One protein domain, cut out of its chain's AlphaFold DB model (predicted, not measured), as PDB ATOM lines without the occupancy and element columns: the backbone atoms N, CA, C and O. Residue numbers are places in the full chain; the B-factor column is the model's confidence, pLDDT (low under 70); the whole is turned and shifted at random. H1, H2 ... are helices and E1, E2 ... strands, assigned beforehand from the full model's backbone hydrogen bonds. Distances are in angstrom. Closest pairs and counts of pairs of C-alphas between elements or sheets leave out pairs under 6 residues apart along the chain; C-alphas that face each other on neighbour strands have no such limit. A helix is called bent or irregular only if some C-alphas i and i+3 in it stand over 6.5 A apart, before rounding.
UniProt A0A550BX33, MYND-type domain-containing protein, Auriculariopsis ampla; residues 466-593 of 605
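This is residues 466 to 593 of the 605 residues of the protein "MYND-type domain-containing protein" of Auriculariopsis ampla (UniProt A0A550BX33). A strongly twisted sheet of six strands curls round one long, kinked helix, H1; the three long strands E1, E4 and E5 run side by side through the sheet, and the short strands E2, E3 and E6 are its edges. The tip of the hairpin E4 and E5, at Gly 542, lies at one end of the longest dimension, and the long link before the small helix H2 lies at the other. The printed part has 128 residues, with two named helices and six named strands in the order H1, E1, E2, E3, E4, E5, E6, H2. The sheet is branched, with both parallel and antiparallel pairs, and the class is mixed, helices and strands. The whole is compact, with a radius of gyration of the C-alphas of 14.8 A and spans of 44 by 37 by 25 A.

H1, residues 466 to 494, is on the branched sheet, with 70 pairs of C-alphas within 10 A, and has a kink of 61 degrees near residue 484. E1, residues 500 to 509, has its closest C-alpha to H1 at Leu 505, 7.3 A from that of Ala 476. E2, residues 511 to 514, forms a hairpin with E1, antiparallel at 151 degrees; N 506 and O 513 are within hydrogen-bond range at 2.8 A. E3, residues 519 to 521, is antiparallel to E1 at 141 degrees, with N 502 and O 519 2.8 A apart. E2 and E3 are apart and lie on one side of E1, E2 beside residues 504 to 509 and E3 beside residues 500 to 502. On the other side of E1 is E4, residues 532 to 540, parallel to it at 18 degrees, with N 505 and O 535 2.9 A apart. E5, residues 543 to 553, forms a hairpin with E4, antiparallel at 153 degrees; N 536 and O 547 are 2.9 A apart. E6, residues 571 to 574, is parallel to E5 at 60 degrees, beside its residues 550 to 553, with N 574 and O 552 2.9 A apart. The closest C-alphas of H1 and E6 are those of Arg 477 and Phe 574, 6.0 A apart. H2, residues 587 to 592, is apart from H1 and only just not on the sheet, with 4 pairs of C-alphas within 10 A. Every O i to N i+4 pair of H2 is within hydrogen-bond range, and 21 of 25 are in H1.

H1 begins at C-alpha 466, at (210.378, 97.206, 118.141), and is 35.8 A long. It is irregular: C-alphas 490 and 493 are 9.0 A apart. E1 is 27.2 A long, E4 24.0 A and E5 31.3 A; E5 begins at C-alpha 543, at (223.621, 87.610, 127.693). E2, E3 and E6 are short, at 10.0, 6.3 and 9.9 A. H2 is 9.0 A long and ends at C-alpha 592, at (203.044, 114.347, 122.200).

The two C-alphas farthest apart, those of Gly 542 and Ser 584, are 45.6 A from each other. The printed part runs from residue 466 to 593 and has no cut. Two links are long: the 17 residues 554 to 570 between E5 and E6, and the 12 residues 575 to 586 between E6 and H2. The mean pLDDT of the printed part is 88.5, and the model's confidence is low, under 70, at residues 525 to 527, 560 to 563 and 578 to 579.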
ATOM      1  N   ALA A 466     211.209  96.180 117.495       93.06
ATOM      2  CA  ALA A 466     210.378  97.206 118.141       93.06
ATOM      3  C   ALA A 466     209.152  96.610 118.854       93.06
ATOM      4  O   ALA A 466     208.773  97.045 119.936       93.06
ATOM      5  N   LYS A 467     208.582  95.541 118.286       94.25
ATOM      6  CA  LYS A 467     207.476  94.799 118.887       94.25
ATOM      7  C   LYS A 467     207.886  94.076 120.179       94.25
ATOM      8  O   LYS A 467     207.173  94.156 121.172       94.25
ATOM      9  N   ALA A 468     209.033  93.391 120.195       94.69
ATOM     10  CA  ALA A 468     209.545  92.769 121.420       94.69
ATOM     11  C   ALA A 468     209.932  93.821 122.473       94.69
ATOM     12  O   ALA A 468     209.658  93.631 123.654       94.69
ATOM     13  N   PHE A 469     210.508  94.944 122.042       95.50
ATOM     14  CA  PHE A 469     210.857  96.062 122.910       95.50
ATOM     15  C   PHE A 469     209.621  96.715 123.543       95.50
ATOM     16  O   PHE A 469     209.578  96.888 124.754       95.50
ATOM     17  N   SER A 470     208.573  96.994 122.764       95.94
ATOM     18  CA  SER A 470     207.309  97.525 123.292       95.94
ATOM     19  C   SER A 470     206.651  96.578 124.293       95.94
ATOM     20  O   SER A 470     206.125  97.029 125.309       95.94
ATOM     21  N   PHE A 471     206.712  95.266 124.057       97.25
ATOM     22  CA  PHE A 471     206.215  94.306 125.039       97.25
ATOM     23  C   PHE A 471     207.045  94.322 126.332       97.25
ATOM     24  O   PHE A 471     206.479  94.275 127.422       97.25
ATOM     25  N   LEU A 472     208.371  94.464 126.233       97.25
ATOM     26  CA  LEU A 472     209.241  94.638 127.399       97.25
ATOM     27  C   LEU A 472     208.880  95.909 128.194       97.25
ATOM     28  O   LEU A 472     208.821  95.859 129.422       97.25
ATOM     29  N   VAL A 473     208.564  97.012 127.506       96.94
ATOM     30  CA  VAL A 473     208.054  98.250 128.124       96.94
ATOM     31  C   VAL A 473     206.724  97.999 128.837       96.94
ATOM     32  O   VAL A 473     206.548  98.453 129.965       96.94
ATOM     33  N   ALA A 474     205.808  97.228 128.244       97.19
ATOM     34  CA  ALA A 474     204.541  96.876 128.885       97.19
ATOM     35  C   ALA A 474     204.740  96.040 130.163       97.19
ATOM     36  O   ALA A 474     204.051  96.282 131.156       97.19
ATOM     37  N   ILE A 475     205.695  95.098 130.170       97.81
ATOM     38  CA  ILE A 475     206.063  94.341 131.381       97.81
ATOM     39  C   ILE A 475     206.575  95.300 132.456       97.81
ATOM     40  O   ILE A 475     206.121  95.239 133.599       97.81
ATOM     41  N   ALA A 476     207.512  96.181 132.103       97.56
ATOM     42  CA  ALA A 476     208.094  97.130 133.043       97.56
ATOM     43  C   ALA A 476     207.044  98.093 133.612       97.56
ATOM     44  O   ALA A 476     207.013  98.299 134.822       97.56
ATOM     45  N   ARG A 477     206.125  98.582 132.770       97.19
ATOM     46  CA  ARG A 477     204.997  99.428 133.173       97.19
ATOM     47  C   ARG A 477     204.129  98.760 134.236       97.19
ATOM     48  O   ARG A 477     203.937  99.339 135.293       97.19
ATOM     49  N   VAL A 478     203.646  97.542 133.986       96.94
ATOM     50  CA  VAL A 478     202.757  96.836 134.932       96.94
ATOM     51  C   VAL A 478     203.454  96.569 136.267       96.94
ATOM     52  O   VAL A 478     202.842  96.681 137.325       96.94
ATOM     53  N   ASN A 479     204.750  96.251 136.235       96.88
ATOM     54  CA  ASN A 479     205.520  96.082 137.465       96.88
ATOM     55  C   ASN A 479     205.715  97.407 138.208       96.88
ATOM     56  O   ASN A 479     205.718  97.408 139.437       96.88
ATOM     57  N   LEU A 480     205.900  98.517 137.485       96.31
ATOM     58  CA  LEU A 480     206.033  99.845 138.082       96.31
ATOM     59  C   LEU A 480     204.721 100.278 138.731       96.31
ATOM     60  O   LEU A 480     204.748 100.721 139.871       96.31
ATOM     61  N   GLU A 481     203.589 100.085 138.050       95.88
ATOM     62  CA  GLU A 481     202.246 100.349 138.588       95.88
ATOM     63  C   GLU A 481     202.037  99.607 139.918       95.88
ATOM     64  O   GLU A 481     201.658 100.216 140.915       95.88
ATOM     65  N   GLY A 482     202.389  98.316 139.975       95.12
ATOM     66  CA  GLY A 482     202.272  97.518 141.200       95.12
ATOM     67  C   GLY A 482     203.229  97.919 142.332       95.12
ATOM     68  O   GLY A 482     202.909  97.712 143.498       95.12
ATOM     69  N   ALA A 483     204.390  98.498 142.010       95.19
ATOM     70  CA  ALA A 483     205.406  98.893 142.991       95.19
ATOM     71  C   ALA A 483     205.396 100.394 143.327       95.19
ATOM     72  O   ALA A 483     206.151 100.830 144.196       95.19
ATOM     73  N   TYR A 484     204.563 101.190 142.653       94.25
ATOM     74  CA  TYR A 484     204.604 102.649 142.702       94.25
ATOM     75  C   TYR A 484     204.512 103.188 144.136       94.25
ATOM     76  O   TYR A 484     205.402 103.915 144.576       94.25
ATOM     77  N   LYS A 485     203.491 102.766 144.897       93.62
ATOM     78  CA  LYS A 485     203.287 103.205 146.289       93.62
ATOM     79  C   LYS A 485     204.479 102.874 147.183       93.62
ATOM     80  O   LYS A 485     204.936 103.729 147.934       93.62
ATOM     81  N   GLU A 486     205.018 101.663 147.064       94.25
ATOM     82  CA  GLU A 486     206.176 101.216 147.841       94.25
ATOM     83  C   GLU A 486     207.444 102.007 147.479       94.25
ATOM     84  O   GLU A 486     208.252 102.330 148.347       94.25
ATOM     85  N   ILE A 487     207.657 102.319 146.195       93.69
ATOM     86  CA  ILE A 487     208.801 103.130 145.749       93.69
ATOM     87  C   ILE A 487     208.699 104.551 146.317       93.69
ATOM     88  O   ILE A 487     209.672 105.042 146.887       93.69
ATOM     89  N   ILE A 488     207.528 105.188 146.212       93.12
ATOM     90  CA  ILE A 488     207.300 106.536 146.750       93.12
ATOM     91  C   ILE A 488     207.461 106.558 148.273       93.12
ATOM     92  O   ILE A 488     208.174 107.411 148.795       93.12
ATOM     93  N   GLN A 489     206.873 105.593 148.984       93.00
ATOM     94  CA  GLN A 489     206.978 105.501 150.442       93.00
ATOM     95  C   GLN A 489     208.429 105.333 150.911       93.00
ATOM     96  O   GLN A 489     208.823 105.934 151.905       93.00
ATOM     97  N   ARG A 490     209.235 104.534 150.198       91.75
ATOM     98  CA  ARG A 490     210.653 104.320 150.529       91.75
ATOM     99  C   ARG A 490     211.508 105.562 150.344       91.75
ATOM    100  O   ARG A 490     212.460 105.751 151.093       91.75
ATOM    101  N   LEU A 491     211.207 106.366 149.330       92.19
ATOM    102  CA  LEU A 491     211.921 107.613 149.095       92.19
ATOM    103  C   LEU A 491     211.488 108.698 150.095       92.19
ATOM    104  O   LEU A 491     212.325 109.495 150.511       92.19
ATOM    105  N   GLY A 492     210.227 108.685 150.540       90.50
ATOM    106  CA  GLY A 492     209.735 109.546 151.619       90.50
ATOM    107  C   GLY A 492     210.107 111.016 151.411       90.50
ATOM    108  O   GLY A 492     209.971 111.549 150.309       90.50
ATOM    109  N   ASP A 493     210.648 111.635 152.461       86.56
ATOM    110  CA  ASP A 493     211.027 113.055 152.491       86.56
ATOM    111  C   ASP A 493     212.250 113.399 151.621       86.56
ATOM    112  O   ASP A 493     212.568 114.573 151.442       86.56
ATOM    113  N   THR A 494     212.958 112.402 151.069       86.94
ATOM    114  CA  THR A 494     214.101 112.667 150.172       86.94
ATOM    115  C   THR A 494     213.672 113.167 148.796       86.94
ATOM    116  O   THR A 494     214.508 113.687 148.064       86.94
ATOM    117  N   LEU A 495     212.388 113.030 148.446       86.62
ATOM    118  CA  LEU A 495     211.832 113.548 147.202       86.62
ATOM    119  C   LEU A 495     211.522 115.038 147.330       86.62
ATOM    120  O   LEU A 495     210.513 115.422 147.923       86.62
ATOM    121  N   GLN A 496     212.337 115.875 146.695       83.94
ATOM    122  CA  GLN A 496     211.964 117.256 146.413       83.94
ATOM    123  C   GLN A 496     211.003 117.276 145.215       83.94
ATOM    124  O   GLN A 496     211.009 116.369 144.383       83.94
ATOM    125  N   GLY A 497     210.103 118.265 145.164       79.56
ATOM    126  CA  GLY A 497     208.876 118.229 144.349       79.56
ATOM    127  C   GLY A 497     209.033 117.661 142.930       79.56
ATOM    128  O   GLY A 497     208.290 116.750 142.557       79.56
ATOM    129  N   GLU A 498     210.032 118.142 142.188       80.94
ATOM    130  CA  GLU A 498     210.265 117.829 140.769       80.94
ATOM    131  C   GLU A 498     211.325 116.742 140.517       80.94
ATOM    132  O   GLU A 498     211.700 116.487 139.370       80.94
ATOM    133  N   ASP A 499     211.802 116.067 141.565       88.19
ATOM    134  CA  ASP A 499     212.827 115.039 141.413       88.19
ATOM    135  C   ASP A 499     212.344 113.893 140.522       88.19
ATOM    136  O   ASP A 499     211.224 113.386 140.649       88.19
ATOM    137  N   SER A 500     213.226 113.449 139.628       91.56
ATOM    138  CA  SER A 500     213.024 112.226 138.860       91.56
ATOM    139  C   SER A 500     213.575 111.027 139.622       91.56
ATOM    140  O   SER A 500     214.536 111.129 140.383       91.56
ATOM    141  N   ILE A 501     212.948 109.869 139.432       93.81
ATOM    142  CA  ILE A 501     213.241 108.651 140.186       93.81
ATOM    143  C   ILE A 501     213.924 107.642 139.272       93.81
ATOM    144  O   ILE A 501     213.359 107.220 138.268       93.81
ATOM    145  N   SER A 502     215.126 107.207 139.642       95.25
ATOM    146  CA  SER A 502     215.837 106.110 138.992       95.25
ATOM    147  C   SER A 502     215.669 104.828 139.797       95.25
ATOM    148  O   SER A 502     215.971 104.789 140.993       95.25
ATOM    149  N   VAL A 503     215.197 103.770 139.146       96.56
ATOM    150  CA  VAL A 503     215.017 102.431 139.732       96.56
ATOM    151  C   VAL A 503     215.522 101.368 138.762       96.56
ATOM    152  O   VAL A 503     215.578 101.593 137.553       96.56
ATOM    153  N   ALA A 504     215.893 100.186 139.261       97.19
ATOM    154  CA  ALA A 504     216.244  99.051 138.411       97.19
ATOM    155  C   ALA A 504     215.264  97.888 138.597       97.19
ATOM    156  O   ALA A 504     214.939  97.505 139.724       97.19
ATOM    157  N   LEU A 505     214.829  97.321 137.473       97.38
ATOM    158  CA  LEU A 505     213.935  96.171 137.396       97.38
ATOM    159  C   LEU A 505     214.687  95.006 136.752       97.38
ATOM    160  O   LEU A 505     215.053  95.076 135.581       97.38
ATOM    161  N   ASP A 506     214.905  93.928 137.491       97.50
ATOM    162  CA  ASP A 506     215.557  92.725 136.985       97.50
ATOM    163  C   ASP A 506     214.521  91.660 136.603       97.50
ATOM    164  O   ASP A 506     213.754  91.193 137.443       97.50
ATOM    165  N   LEU A 507     214.508  91.289 135.321       96.81
ATOM    166  CA  LEU A 507     213.664  90.254 134.718       96.81
ATOM    167  C   LEU A 507     214.475  89.013 134.300       96.81
ATOM    168  O   LEU A 507     213.945  88.115 133.644       96.81
ATOM    169  N   THR A 508     215.769  88.947 134.628       95.44
ATOM    170  CA  THR A 508     216.684  87.898 134.140       95.44
ATOM    171  C   THR A 508     216.407  86.509 134.713       95.44
ATOM    172  O   THR A 508     216.854  85.528 134.123       95.44
ATOM    173  N   TYR A 509     215.663  86.422 135.820       92.44
ATOM    174  CA  TYR A 509     215.347  85.180 136.536       92.44
ATOM    175  C   TYR A 509     213.890  84.725 136.368       92.44
ATOM    176  O   TYR A 509     213.451  83.825 137.072       92.44
ATOM    177  N   GLY A 510     213.136  85.325 135.443       84.69
ATOM    178  CA  GLY A 510     211.731  84.976 135.209       84.69
ATOM    179  C   GLY A 510     210.749  85.836 135.979       84.69
ATOM    180  O   GLY A 510     209.820  86.350 135.370       84.69
ATOM    181  N   HIS A 511     210.988  86.079 137.259       91.56
ATOM    182  CA  HIS A 511     210.195  86.994 138.077       91.56
ATOM    183  C   HIS A 511     210.793  88.398 138.102       91.56
ATOM    184  O   HIS A 511     211.996  88.593 137.932       91.56
ATOM    185  N   ALA A 512     209.926  89.381 138.322       94.38
ATOM    186  CA  ALA A 512     210.330  90.764 138.502       94.38
ATOM    187  C   ALA A 512     210.964  90.976 139.879       94.38
ATOM    188  O   ALA A 512     210.383  90.626 140.906       94.38
ATOM    189  N   ARG A 513     212.158  91.571 139.898       94.62
ATOM    190  CA  ARG A 513     212.838  91.997 141.123       94.62
ATOM    191  C   ARG A 513     213.226  93.462 141.024       94.62
ATOM    192  O   ARG A 513     214.008  93.837 140.155       94.62
ATOM    193  N   TRP A 514     212.716  94.273 141.940       94.75
ATOM    194  CA  TRP A 514     213.168  95.648 142.100       94.75
ATOM    195  C   TRP A 514     214.486  95.678 142.865       94.75
ATOM    196  O   TRP A 514     214.644  94.994 143.876       94.75
ATOM    197  N   SER A 515     215.449  96.469 142.396       91.25
ATOM    198  CA  SER A 515     216.635  96.759 143.197       91.25
ATOM    199  C   SER A 515     216.253  97.602 144.409       91.25
ATOM    200  O   SER A 515     215.495  98.560 144.272       91.25
ATOM    201  N   ASN A 516     216.877  97.350 145.558       84.62
ATOM    202  CA  ASN A 516     216.656  98.147 146.774       84.62
ATOM    203  C   ASN A 516     217.136  99.606 146.662       84.62
ATOM    204  O   ASN A 516     216.916 100.396 147.574       84.62
ATOM    205  N   ARG A 517     217.825  99.970 145.574       86.88
ATOM    206  CA  ARG A 517     218.334 101.320 145.335       86.88
ATOM    207  C   ARG A 517     217.364 102.066 144.422       86.88
ATOM    208  O   ARG A 517     217.409 101.882 143.209       86.88
ATOM    209  N   ALA A 518     216.505 102.885 145.015       89.50
ATOM    210  CA  ALA A 518     215.848 103.980 144.314       89.50
ATOM    211  C   ALA A 518     216.680 105.248 144.541       89.50
ATOM    212  O   ALA A 518     217.154 105.476 145.654       89.50
ATOM    213  N   GLN A 519     216.912 106.030 143.493       90.56
ATOM    214  CA  GLN A 519     217.683 107.271 143.579       90.56
ATOM    215  C   GLN A 519     216.864 108.415 142.999       90.56
ATOM    216  O   GLN A 519     216.428 108.331 141.852       90.56
ATOM    217  N   ALA A 520     216.672 109.470 143.786       87.62
ATOM    218  CA  ALA A 520     216.219 110.752 143.273       87.62
ATOM    219  C   ALA A 520     217.379 111.431 142.532       87.62
ATOM    220  O   ALA A 520     218.535 111.345 142.961       87.62
ATOM    221  N   PHE A 521     217.089 112.073 141.409       88.31
ATOM    222  CA  PHE A 521     218.041 112.913 140.691       88.31
ATOM    223  C   PHE A 521     217.333 114.165 140.163       88.31
ATOM    224  O   PHE A 521     216.119 114.105 139.921       88.31
ATOM    225  N   PRO A 522     218.069 115.283 139.974       82.81
ATOM    226  CA  PRO A 522     217.499 116.508 139.429       82.81
ATOM    227  C   PRO A 522     216.746 116.198 138.139       82.81
ATOM    228  O   PRO A 522     217.279 115.498 137.272       82.81
ATOM    229  N   GLY A 523     215.494 116.649 138.063       70.69
ATOM    230  CA  GLY A 523     214.589 116.299 136.979       70.69
ATOM    231  C   GLY A 523     215.179 116.573 135.596       70.69
ATOM    232  O   GLY A 523     216.019 117.453 135.404       70.69
ATOM    233  N   PHE A 524     214.721 115.810 134.603       71.88
ATOM    234  CA  PHE A 524     214.856 116.250 133.216       71.88
ATOM    235  C   PHE A 524     214.133 117.596 133.044       71.88
ATOM    236  O   PHE A 524     213.268 117.927 133.849       71.88
ATOM    237  N   ASP A 525     214.414 118.323 131.960       68.38
ATOM    238  CA  ASP A 525     213.839 119.645 131.617       68.38
ATOM    239  C   ASP A 525     212.293 119.654 131.436       68.38
ATOM    240  O   ASP A 525     211.685 120.582 130.907       68.38
ATOM    241  N   PHE A 526     211.619 118.588 131.867       67.00
ATOM    242  CA  PHE A 526     210.178 118.437 131.977       67.00
ATOM    243  C   PHE A 526     209.707 119.047 133.305       67.00
ATOM    244  O   PHE A 526     209.309 118.327 134.220       67.00
ATOM    245  N   ALA A 527     209.763 120.378 133.384       57.91
ATOM    246  CA  ALA A 527     209.611 121.226 134.577       57.91
ATOM    247  C   ALA A 527     208.305 121.089 135.400       57.91
ATOM    248  O   ALA A 527     207.976 121.971 136.181       57.91
ATOM    249  N   THR A 528     207.488 120.051 135.204       70.25
ATOM    250  CA  THR A 528     206.205 119.897 135.908       70.25
ATOM    251  C   THR A 528     205.843 118.464 136.293       70.25
ATOM    252  O   THR A 528     204.779 118.259 136.882       70.25
ATOM    253  N   CYS A 529     206.661 117.451 135.977       81.12
ATOM    254  CA  CYS A 529     206.275 116.070 136.259       81.12
ATOM    255  C   CYS A 529     207.421 115.181 136.746       81.12
ATOM    256  O   CYS A 529     208.460 115.054 136.103       81.12
ATOM    257  N   ARG A 530     207.157 114.470 137.847       88.06
ATOM    258  CA  ARG A 530     207.998 113.391 138.365       88.06
ATOM    259  C   ARG A 530     208.079 112.251 137.350       88.06
ATOM    260  O   ARG A 530     207.099 111.540 137.123       88.06
ATOM    261  N   THR A 531     209.257 112.060 136.763       91.44
ATOM    262  CA  THR A 531     209.512 110.974 135.807       91.44
ATOM    263  C   THR A 531     210.204 109.790 136.470       91.44
ATOM    264  O   THR A 531     210.947 109.950 137.438       91.44
ATOM    265  N   PHE A 532     209.971 108.589 135.942       94.44
ATOM    266  CA  PHE A 532     210.607 107.359 136.403       94.44
ATOM    267  C   PHE A 532     211.540 106.812 135.328       94.44
ATOM    268  O   PHE A 532     211.091 106.329 134.290       94.44
ATOM    269  N   LEU A 533     212.842 106.838 135.587       95.00
ATOM    270  CA  LEU A 533     213.845 106.156 134.784       95.00
ATOM    271  C   LEU A 533     214.031 104.726 135.309       95.00
ATOM    272  O   LEU A 533     214.699 104.491 136.314       95.00
ATOM    273  N   VAL A 534     213.448 103.751 134.621       96.69
ATOM    274  CA  VAL A 534     213.545 102.331 134.974       96.69
ATOM    275  C   VAL A 534     214.621 101.659 134.124       96.69
ATOM    276  O   VAL A 534     214.477 101.501 132.913       96.69
ATOM    277  N   ASN A 535     215.696 101.206 134.761       96.75
ATOM    278  CA  ASN A 535     216.725 100.380 134.135       96.75
ATOM    279  C   ASN A 535     216.291  98.910 134.150       96.75
ATOM    280  O   ASN A 535     216.416  98.228 135.168       96.75
ATOM    281  N   VAL A 536     215.774  98.416 133.025       97.56
ATOM    282  CA  VAL A 536     215.261  97.044 132.909       97.56
ATOM    283  C   VAL A 536     216.378  96.097 132.492       97.56
ATOM    284  O   VAL A 536     216.844  96.153 131.351       97.56
ATOM    285  N   ALA A 537     216.793  95.209 133.393       97.62
ATOM    286  CA  ALA A 537     217.699  94.112 133.088       97.62
ATOM    287  C   ALA A 537     216.909  92.888 132.591       97.62
ATOM    288  O   ALA A 537     215.949  92.458 133.222       97.62
ATOM    289  N   PHE A 538     217.313  92.300 131.468       97.25
ATOM    290  CA  PHE A 538     216.665  91.133 130.861       97.25
ATOM    291  C   PHE A 538     217.703  90.207 130.214       97.25
ATOM    292  O   PHE A 538     218.882  90.554 130.111       97.25
ATOM    293  N   ARG A 539     217.282  89.008 129.792       96.06
ATOM    294  CA  ARG A 539     218.150  88.064 129.072       96.06
ATOM    295  C   ARG A 539     217.853  88.039 127.580       96.06
ATOM    296  O   ARG A 539     216.696  88.000 127.170       96.06
ATOM    297  N   GLN A 540     218.911  87.985 126.781       94.69
ATOM    298  CA  GLN A 540     218.853  87.684 125.356       94.69
ATOM    299  C   GLN A 540     219.880  86.599 125.037       94.69
ATOM    300  O   GLN A 540     221.083  86.859 125.015       94.69
ATOM    301  N   GLY A 541     219.396  85.371 124.840       92.88
ATOM    302  CA  GLY A 541     220.272  84.200 124.885       92.88
ATOM    303  C   GLY A 541     220.924  84.094 126.267       92.88
ATOM    304  O   GLY A 541     220.258  84.299 127.287       92.88
ATOM    305  N   GLY A 542     222.231  83.849 126.312       94.00
ATOM    306  CA  GLY A 542     222.991  83.850 127.563       94.00
ATOM    307  C   GLY A 542     223.340  85.225 128.104       94.00
ATOM    308  O   GLY A 542     223.754  85.343 129.259       94.00
ATOM    309  N   ARG A 543     223.167  86.280 127.305       95.50
ATOM    310  CA  ARG A 543     223.621  87.610 127.693       95.50
ATOM    311  C   ARG A 543     222.613  88.320 128.584       95.50
ATOM    312  O   ARG A 543     221.420  88.363 128.283       95.50
ATOM    313  N   ARG A 544     223.118  88.939 129.651       96.12
ATOM    314  CA  ARG A 544     222.385  89.947 130.419       96.12
ATOM    315  C   ARG A 544     222.462  91.278 129.677       96.12
ATOM    316  O   ARG A 544     223.549  91.740 129.334       96.12
ATOM    317  N   CYS A 545     221.307  91.868 129.423       96.12
ATOM    318  CA  CYS A 545     221.154  93.153 128.761       96.12
ATOM    319  C   CYS A 545     220.431  94.113 129.700       96.12
ATOM    320  O   CYS A 545     219.609  93.671 130.500       96.12
ATOM    321  N   THR A 546     220.682  95.411 129.563       96.00
ATOM    322  CA  THR A 546     219.968  96.446 130.322       96.00
ATOM    323  C   THR A 546     219.421  97.492 129.366       96.00
ATOM    324  O   THR A 546     220.132  97.926 128.467       96.00
ATOM    325  N   ARG A 547     218.169  97.921 129.530       95.06
ATOM    326  CA  ARG A 547     217.554  98.995 128.734       95.06
ATOM    327  C   ARG A 547     216.949 100.052 129.665       95.06
ATOM    328  O   ARG A 547     216.100  99.685 130.476       95.06
ATOM    329  N   PRO A 548     217.355 101.328 129.560       94.50
ATOM    330  CA  PRO A 548     216.672 102.406 130.259       94.50
ATOM    331  C   PRO A 548     215.312 102.675 129.603       94.50
ATOM    332  O   PRO A 548     215.192 102.713 128.377       94.50
ATOM    333  N   MET A 549     214.286 102.855 130.423       95.25
ATOM    334  CA  MET A 549     212.926 103.192 130.010       95.25
ATOM    335  C   MET A 549     212.432 104.357 130.852       95.25
ATOM    336  O   MET A 549     212.700 104.405 132.048       95.25
ATOM    337  N   LEU A 550     211.729 105.292 130.229       93.44
ATOM    338  CA  LEU A 550     211.208 106.478 130.883       93.44
ATOM    339  C   LEU A 550     209.693 106.350 131.023       93.44
ATOM    340  O   LEU A 550     208.973 106.154 130.043       93.44
ATOM    341  N   PHE A 551     209.210 106.459 132.249       94.31
ATOM    342  CA  PHE A 551     207.799 106.356 132.568       94.31
ATOM    343  C   PHE A 551     207.276 107.667 133.134       94.31
ATOM    344  O   PHE A 551     207.921 108.306 133.966       94.31
ATOM    345  N   PHE A 552     206.090 108.044 132.675       92.12
ATOM    346  CA  PHE A 552     205.389 109.248 133.095       92.12
ATOM    347  C   PHE A 552     204.059 108.846 133.734       92.12
ATOM    348  O   PHE A 552     203.379 107.969 133.191       92.12
ATOM    349  N   PRO A 553     203.667 109.439 134.865       91.50
ATOM    350  CA  PRO A 553     202.354 109.180 135.426       91.50
ATOM    351  C   PRO A 553     201.266 109.676 134.468       91.50
ATOM    352  O   PRO A 553     201.407 110.704 133.813       91.50
ATOM    353  N   ASP A 554     200.180 108.929 134.354       89.94
ATOM    354  CA  ASP A 554     199.086 109.197 133.422       89.94
ATOM    355  C   ASP A 554     198.430 110.574 133.584       89.94
ATOM    356  O   ASP A 554     198.026 111.167 132.582       89.94
ATOM    357  N   TRP A 555     198.385 111.129 134.798       87.12
ATOM    358  CA  TRP A 555     197.876 112.484 135.036       87.12
ATOM    359  C   TRP A 555     198.699 113.595 134.381       87.12
ATOM    360  O   TRP A 555     198.193 114.705 134.237       87.12
ATOM    361  N   SER A 556     199.948 113.346 133.970       86.31
ATOM    362  CA  SER A 556     200.731 114.349 133.236       86.31
ATOM    363  C   SER A 556     200.559 114.264 131.719       86.31
ATOM    364  O   SER A 556     201.065 115.130 130.994       86.31
ATOM    365  N   ALA A 557     199.789 113.287 131.223       84.88
ATOM    366  CA  ALA A 557     199.419 113.214 129.817       84.88
ATOM    367  C   ALA A 557     198.664 114.487 129.407       84.88
ATOM    368  O   ALA A 557     197.712 114.903 130.057       84.88
ATOM    369  N   GLY A 558     199.115 115.146 128.336       75.94
ATOM    370  CA  GLY A 558     198.515 116.391 127.836       75.94
ATOM    371  C   GLY A 558     198.822 117.660 128.648       75.94
ATOM    372  O   GLY A 558     198.662 118.757 128.114       75.94
ATOM    373  N   HIS A 559     199.308 117.537 129.887       73.81
ATOM    374  CA  HIS A 559     199.598 118.669 130.778       73.81
ATOM    375  C   HIS A 559     200.995 119.253 130.623       73.81
ATOM    376  O   HIS A 559     201.255 120.376 131.056       73.81
ATOM    377  N   ALA A 560     201.897 118.491 130.033       55.16
ATOM    378  CA  ALA A 560     203.288 118.846 130.053       55.16
ATOM    379  C   ALA A 560     203.666 119.595 128.770       55.16
ATOM    380  O   ALA A 560     203.382 119.159 127.651       55.16
ATOM    381  N   ASN A 561     204.355 120.718 128.964       58.75
ATOM    382  CA  ASN A 561     205.073 121.472 127.943       58.75
ATOM    383  C   ASN A 561     206.290 120.657 127.459       58.75
ATOM    384  O   ASN A 561     207.399 121.164 127.361       58.75
ATOM    385  N   LEU A 562     206.100 119.351 127.222       65.94
ATOM    386  CA  LEU A 562     207.156 118.398 126.894       65.94
ATOM    387  C   LEU A 562     207.881 118.829 125.621       65.94
ATOM    388  O   LEU A 562     209.026 118.441 125.437       65.94
ATOM    389  N   ASN A 563     207.213 119.603 124.751       69.44
ATOM    390  CA  ASN A 563     207.696 120.075 123.451       69.44
ATOM    391  C   ASN A 563     208.566 119.035 122.728       69.44
ATOM    392  O   ASN A 563     209.556 119.334 122.062       69.44
ATOM    393  N   MET A 564     208.178 117.764 122.876       80.94
ATOM    394  CA  MET A 564     208.949 116.648 122.379       80.94
ATOM    395  C   MET A 564     208.704 116.562 120.886       80.94
ATOM    396  O   MET A 564     207.674 116.062 120.434       80.94
ATOM    397  N   ALA A 565     209.672 117.042 120.110       85.88
ATOM    398  CA  ALA A 565     209.662 116.884 118.661       85.88
ATOM    399  C   ALA A 565     209.583 115.399 118.258       85.88
ATOM    400  O   ALA A 565     209.034 115.067 117.201       85.88
ATOM    401  N   TYR A 566     210.086 114.508 119.125       89.88
ATOM    402  CA  TYR A 566     210.124 113.074 118.893       89.88
ATOM    403  C   TYR A 566     209.751 112.250 120.126       89.88
ATOM    404  O   TYR A 566     210.144 112.579 121.244       89.88
ATOM    405  N   ARG A 567     209.040 111.142 119.903       90.06
ATOM    406  CA  ARG A 567     208.653 110.163 120.923       90.06
ATOM    407  C   ARG A 567     209.355 108.825 120.709       90.06
ATOM    408  O   ARG A 567     209.421 108.311 119.593       90.06
ATOM    409  N   SER A 568     209.797 108.234 121.813       90.31
ATOM    410  CA  SER A 568     210.311 106.872 121.900       90.31
ATOM    411  C   SER A 568     209.258 105.895 122.450       90.31
ATOM    412  O   SER A 568     208.445 106.241 123.298       90.31
ATOM    413  N   LEU A 569     209.301 104.634 122.029       90.62
ATOM    414  CA  LEU A 569     208.616 103.500 122.649       90.62
ATOM    415  C   LEU A 569     209.097 103.253 124.082       90.62
ATOM    416  O   LEU A 569     208.347 102.698 124.875       90.62
ATOM    417  N   SER A 570     210.324 103.668 124.418       90.38
ATOM    418  CA  SER A 570     210.836 103.621 125.792       90.38
ATOM    419  C   SER A 570     210.159 104.646 126.701       90.38
ATOM    420  O   SER A 570     210.365 104.583 127.905       90.38
ATOM    421  N   GLN A 571     209.362 105.560 126.133       91.19
ATOM    422  CA  GLN A 571     208.575 106.565 126.836       91.19
ATOM    423  C   GLN A 571     207.110 106.128 126.903       91.19
ATOM    424  O   GLN A 571     206.367 106.169 125.910       91.19
ATOM    425  N   SER A 572     206.693 105.700 128.089       92.00
ATOM    426  CA  SER A 572     205.342 105.196 128.322       92.00
ATOM    427  C   SER A 572     204.679 105.884 129.502       92.00
ATOM    428  O   SER A 572     205.304 106.169 130.516       92.00
ATOM    429  N   TRP A 573     203.373 106.069 129.385       91.75
ATOM    430  CA  TRP A 573     202.528 106.446 130.509       91.75
ATOM    431  C   TRP A 573     202.267 105.224 131.394       91.75
ATOM    432  O   TRP A 573     202.248 104.102 130.873       91.75
ATOM    433  N   PHE A 574     202.072 105.426 132.694       93.38
ATOM    434  CA  PHE A 574     201.658 104.391 133.645       93.38
ATOM    435  C   PHE A 574     200.571 104.930 134.575       93.38
ATOM    436  O   PHE A 574     200.523 106.131 134.839       93.38
ATOM    437  N   LYS A 575     199.688 104.050 135.044       91.69
ATOM    438  CA  LYS A 575     198.556 104.451 135.881       91.69
ATOM    439  C   LYS A 575     198.966 104.730 137.319       91.69
ATOM    440  O   LYS A 575     199.735 103.969 137.907       91.69
ATOM    441  N   THR A 576     198.389 105.781 137.887       88.81
ATOM    442  CA  THR A 576     198.431 106.066 139.326       88.81
ATOM    443  C   THR A 576     197.017 105.980 139.907       88.81
ATOM    444  O   THR A 576     196.044 106.225 139.199       88.81
ATOM    445  N   ASP A 577     196.881 105.579 141.173       80.31
ATOM    446  CA  ASP A 577     195.575 105.220 141.760       80.31
ATOM    447  C   ASP A 577     194.599 106.404 141.934       80.31
ATOM    448  O   ASP A 577     193.413 106.178 142.162       80.31
ATOM    449  N   ASP A 578     195.067 107.649 141.805       66.50
ATOM    450  CA  ASP A 578     194.393 108.816 142.390       66.50
ATOM    451  C   ASP A 578     193.844 109.842 141.382       66.50
ATOM    452  O   ASP A 578     193.361 110.898 141.791       66.50
ATOM    453  N   THR A 579     193.884 109.589 140.070       67.00
ATOM    454  CA  THR A 579     193.581 110.654 139.093       67.00
ATOM    455  C   THR A 579     192.703 110.240 137.921       67.00
ATOM    456  O   THR A 579     192.953 109.255 137.228       67.00
ATOM    457  N   LEU A 580     191.684 111.068 137.664       71.00
ATOM    458  CA  LEU A 580     190.846 111.003 136.472       71.00
ATOM    459  C   LEU A 580     191.679 111.396 135.248       71.00
ATOM    460  O   LEU A 580     192.158 112.524 135.140       71.00
ATOM    461  N   MET A 581     191.837 110.459 134.316       73.38
ATOM    462  CA  MET A 581     192.412 110.740 133.005       73.38
ATOM    463  C   MET A 581     191.558 111.770 132.255       73.38
ATOM    464  O   MET A 581     190.339 111.628 132.182       73.38
ATOM    465  N   GLU A 582     192.192 112.768 131.631       81.38
ATOM    466  CA  GLU A 582     191.499 113.685 130.719       81.38
ATOM    467  C   GLU A 582     191.064 112.902 129.461       81.38
ATOM    468  O   GLU A 582     191.828 112.709 128.512       81.38
ATOM    469  N   GLU A 583     189.827 112.390 129.465       80.88
ATOM    470  CA  GLU A 583     189.300 111.516 128.405       80.88
ATOM    471  C   GLU A 583     189.284 112.191 127.025       80.88
ATOM    472  O   GLU A 583     189.367 111.504 126.006       80.88
ATOM    473  N   SER A 584     189.244 113.528 126.995       86.62
ATOM    474  CA  SER A 584     189.136 114.347 125.782       86.62
ATOM    475  C   SER A 584     190.411 114.416 124.939       86.62
ATOM    476  O   SER A 584     190.352 114.893 123.807       86.62
ATOM    477  N   LEU A 585     191.559 113.957 125.449       85.38
ATOM    478  CA  LEU A 585     192.806 113.975 124.686       85.38
ATOM    479  C   LEU A 585     192.753 112.961 123.543       85.38
ATOM    480  O   LEU A 585     192.582 111.756 123.779       85.38
ATOM    481  N   THR A 586     192.992 113.432 122.318       87.50
ATOM    482  CA  THR A 586     193.213 112.555 121.164       87.50
ATOM    483  C   THR A 586     194.403 111.637 121.423       87.50
ATOM    484  O   THR A 586     195.309 111.952 122.200       87.50
ATOM    485  N   ARG A 587     194.457 110.499 120.723       83.56
ATOM    486  CA  ARG A 587     195.593 109.571 120.819       83.56
ATOM    487  C   ARG A 587     196.921 110.303 120.626       83.56
ATOM    488  O   ARG A 587     197.818 110.131 121.436       83.56
ATOM    489  N   ARG A 588     197.032 111.173 119.619       85.38
ATOM    490  CA  ARG A 588     198.265 111.923 119.337       85.38
ATOM    491  C   ARG A 588     198.615 112.930 120.434       85.38
ATOM    492  O   ARG A 588     199.780 113.001 120.812       85.38
ATOM    493  N   GLU A 589     197.639 113.646 120.984       87.75
ATOM    494  CA  GLU A 589     197.868 114.562 122.111       87.75
ATOM    495  C   GLU A 589     198.300 113.821 123.376       87.75
ATOM    496  O   GLU A 589     199.163 114.309 124.101       87.75
ATOM    497  N   ARG A 590     197.788 112.608 123.619       84.88
ATOM    498  CA  ARG A 590     198.296 111.759 124.709       84.88
ATOM    499  C   ARG A 590     199.756 111.371 124.494       84.88
ATOM    500  O   ARG A 590     200.481 111.174 125.458       84.88
ATOM    501  N   LEU A 591     200.199 111.234 123.245       82.94
ATOM    502  CA  LEU A 591     201.577 110.849 122.937       82.94
ATOM    503  C   LEU A 591     202.559 112.028 122.936       82.94
ATOM    504  O   LEU A 591     203.695 111.841 123.360       82.94
ATOM    505  N   PHE A 592     202.149 113.204 122.452       85.50
ATOM    506  CA  PHE A 592     203.044 114.347 122.200       85.50
ATOM    507  C   PHE A 592     202.711 115.615 123.002       85.50
ATOM    508  O   PHE A 592     203.422 116.612 122.880       85.50
ATOM    509  N   GLY A 593     201.640 115.605 123.795       84.75
ATOM    510  CA  GLY A 593     201.070 116.808 124.400       84.75
ATOM    511  C   GLY A 593     200.215 117.617 123.418       84.75
ATOM    512  O   GLY A 593     200.258 117.408 122.198       84.75
TER     513      GLY A 593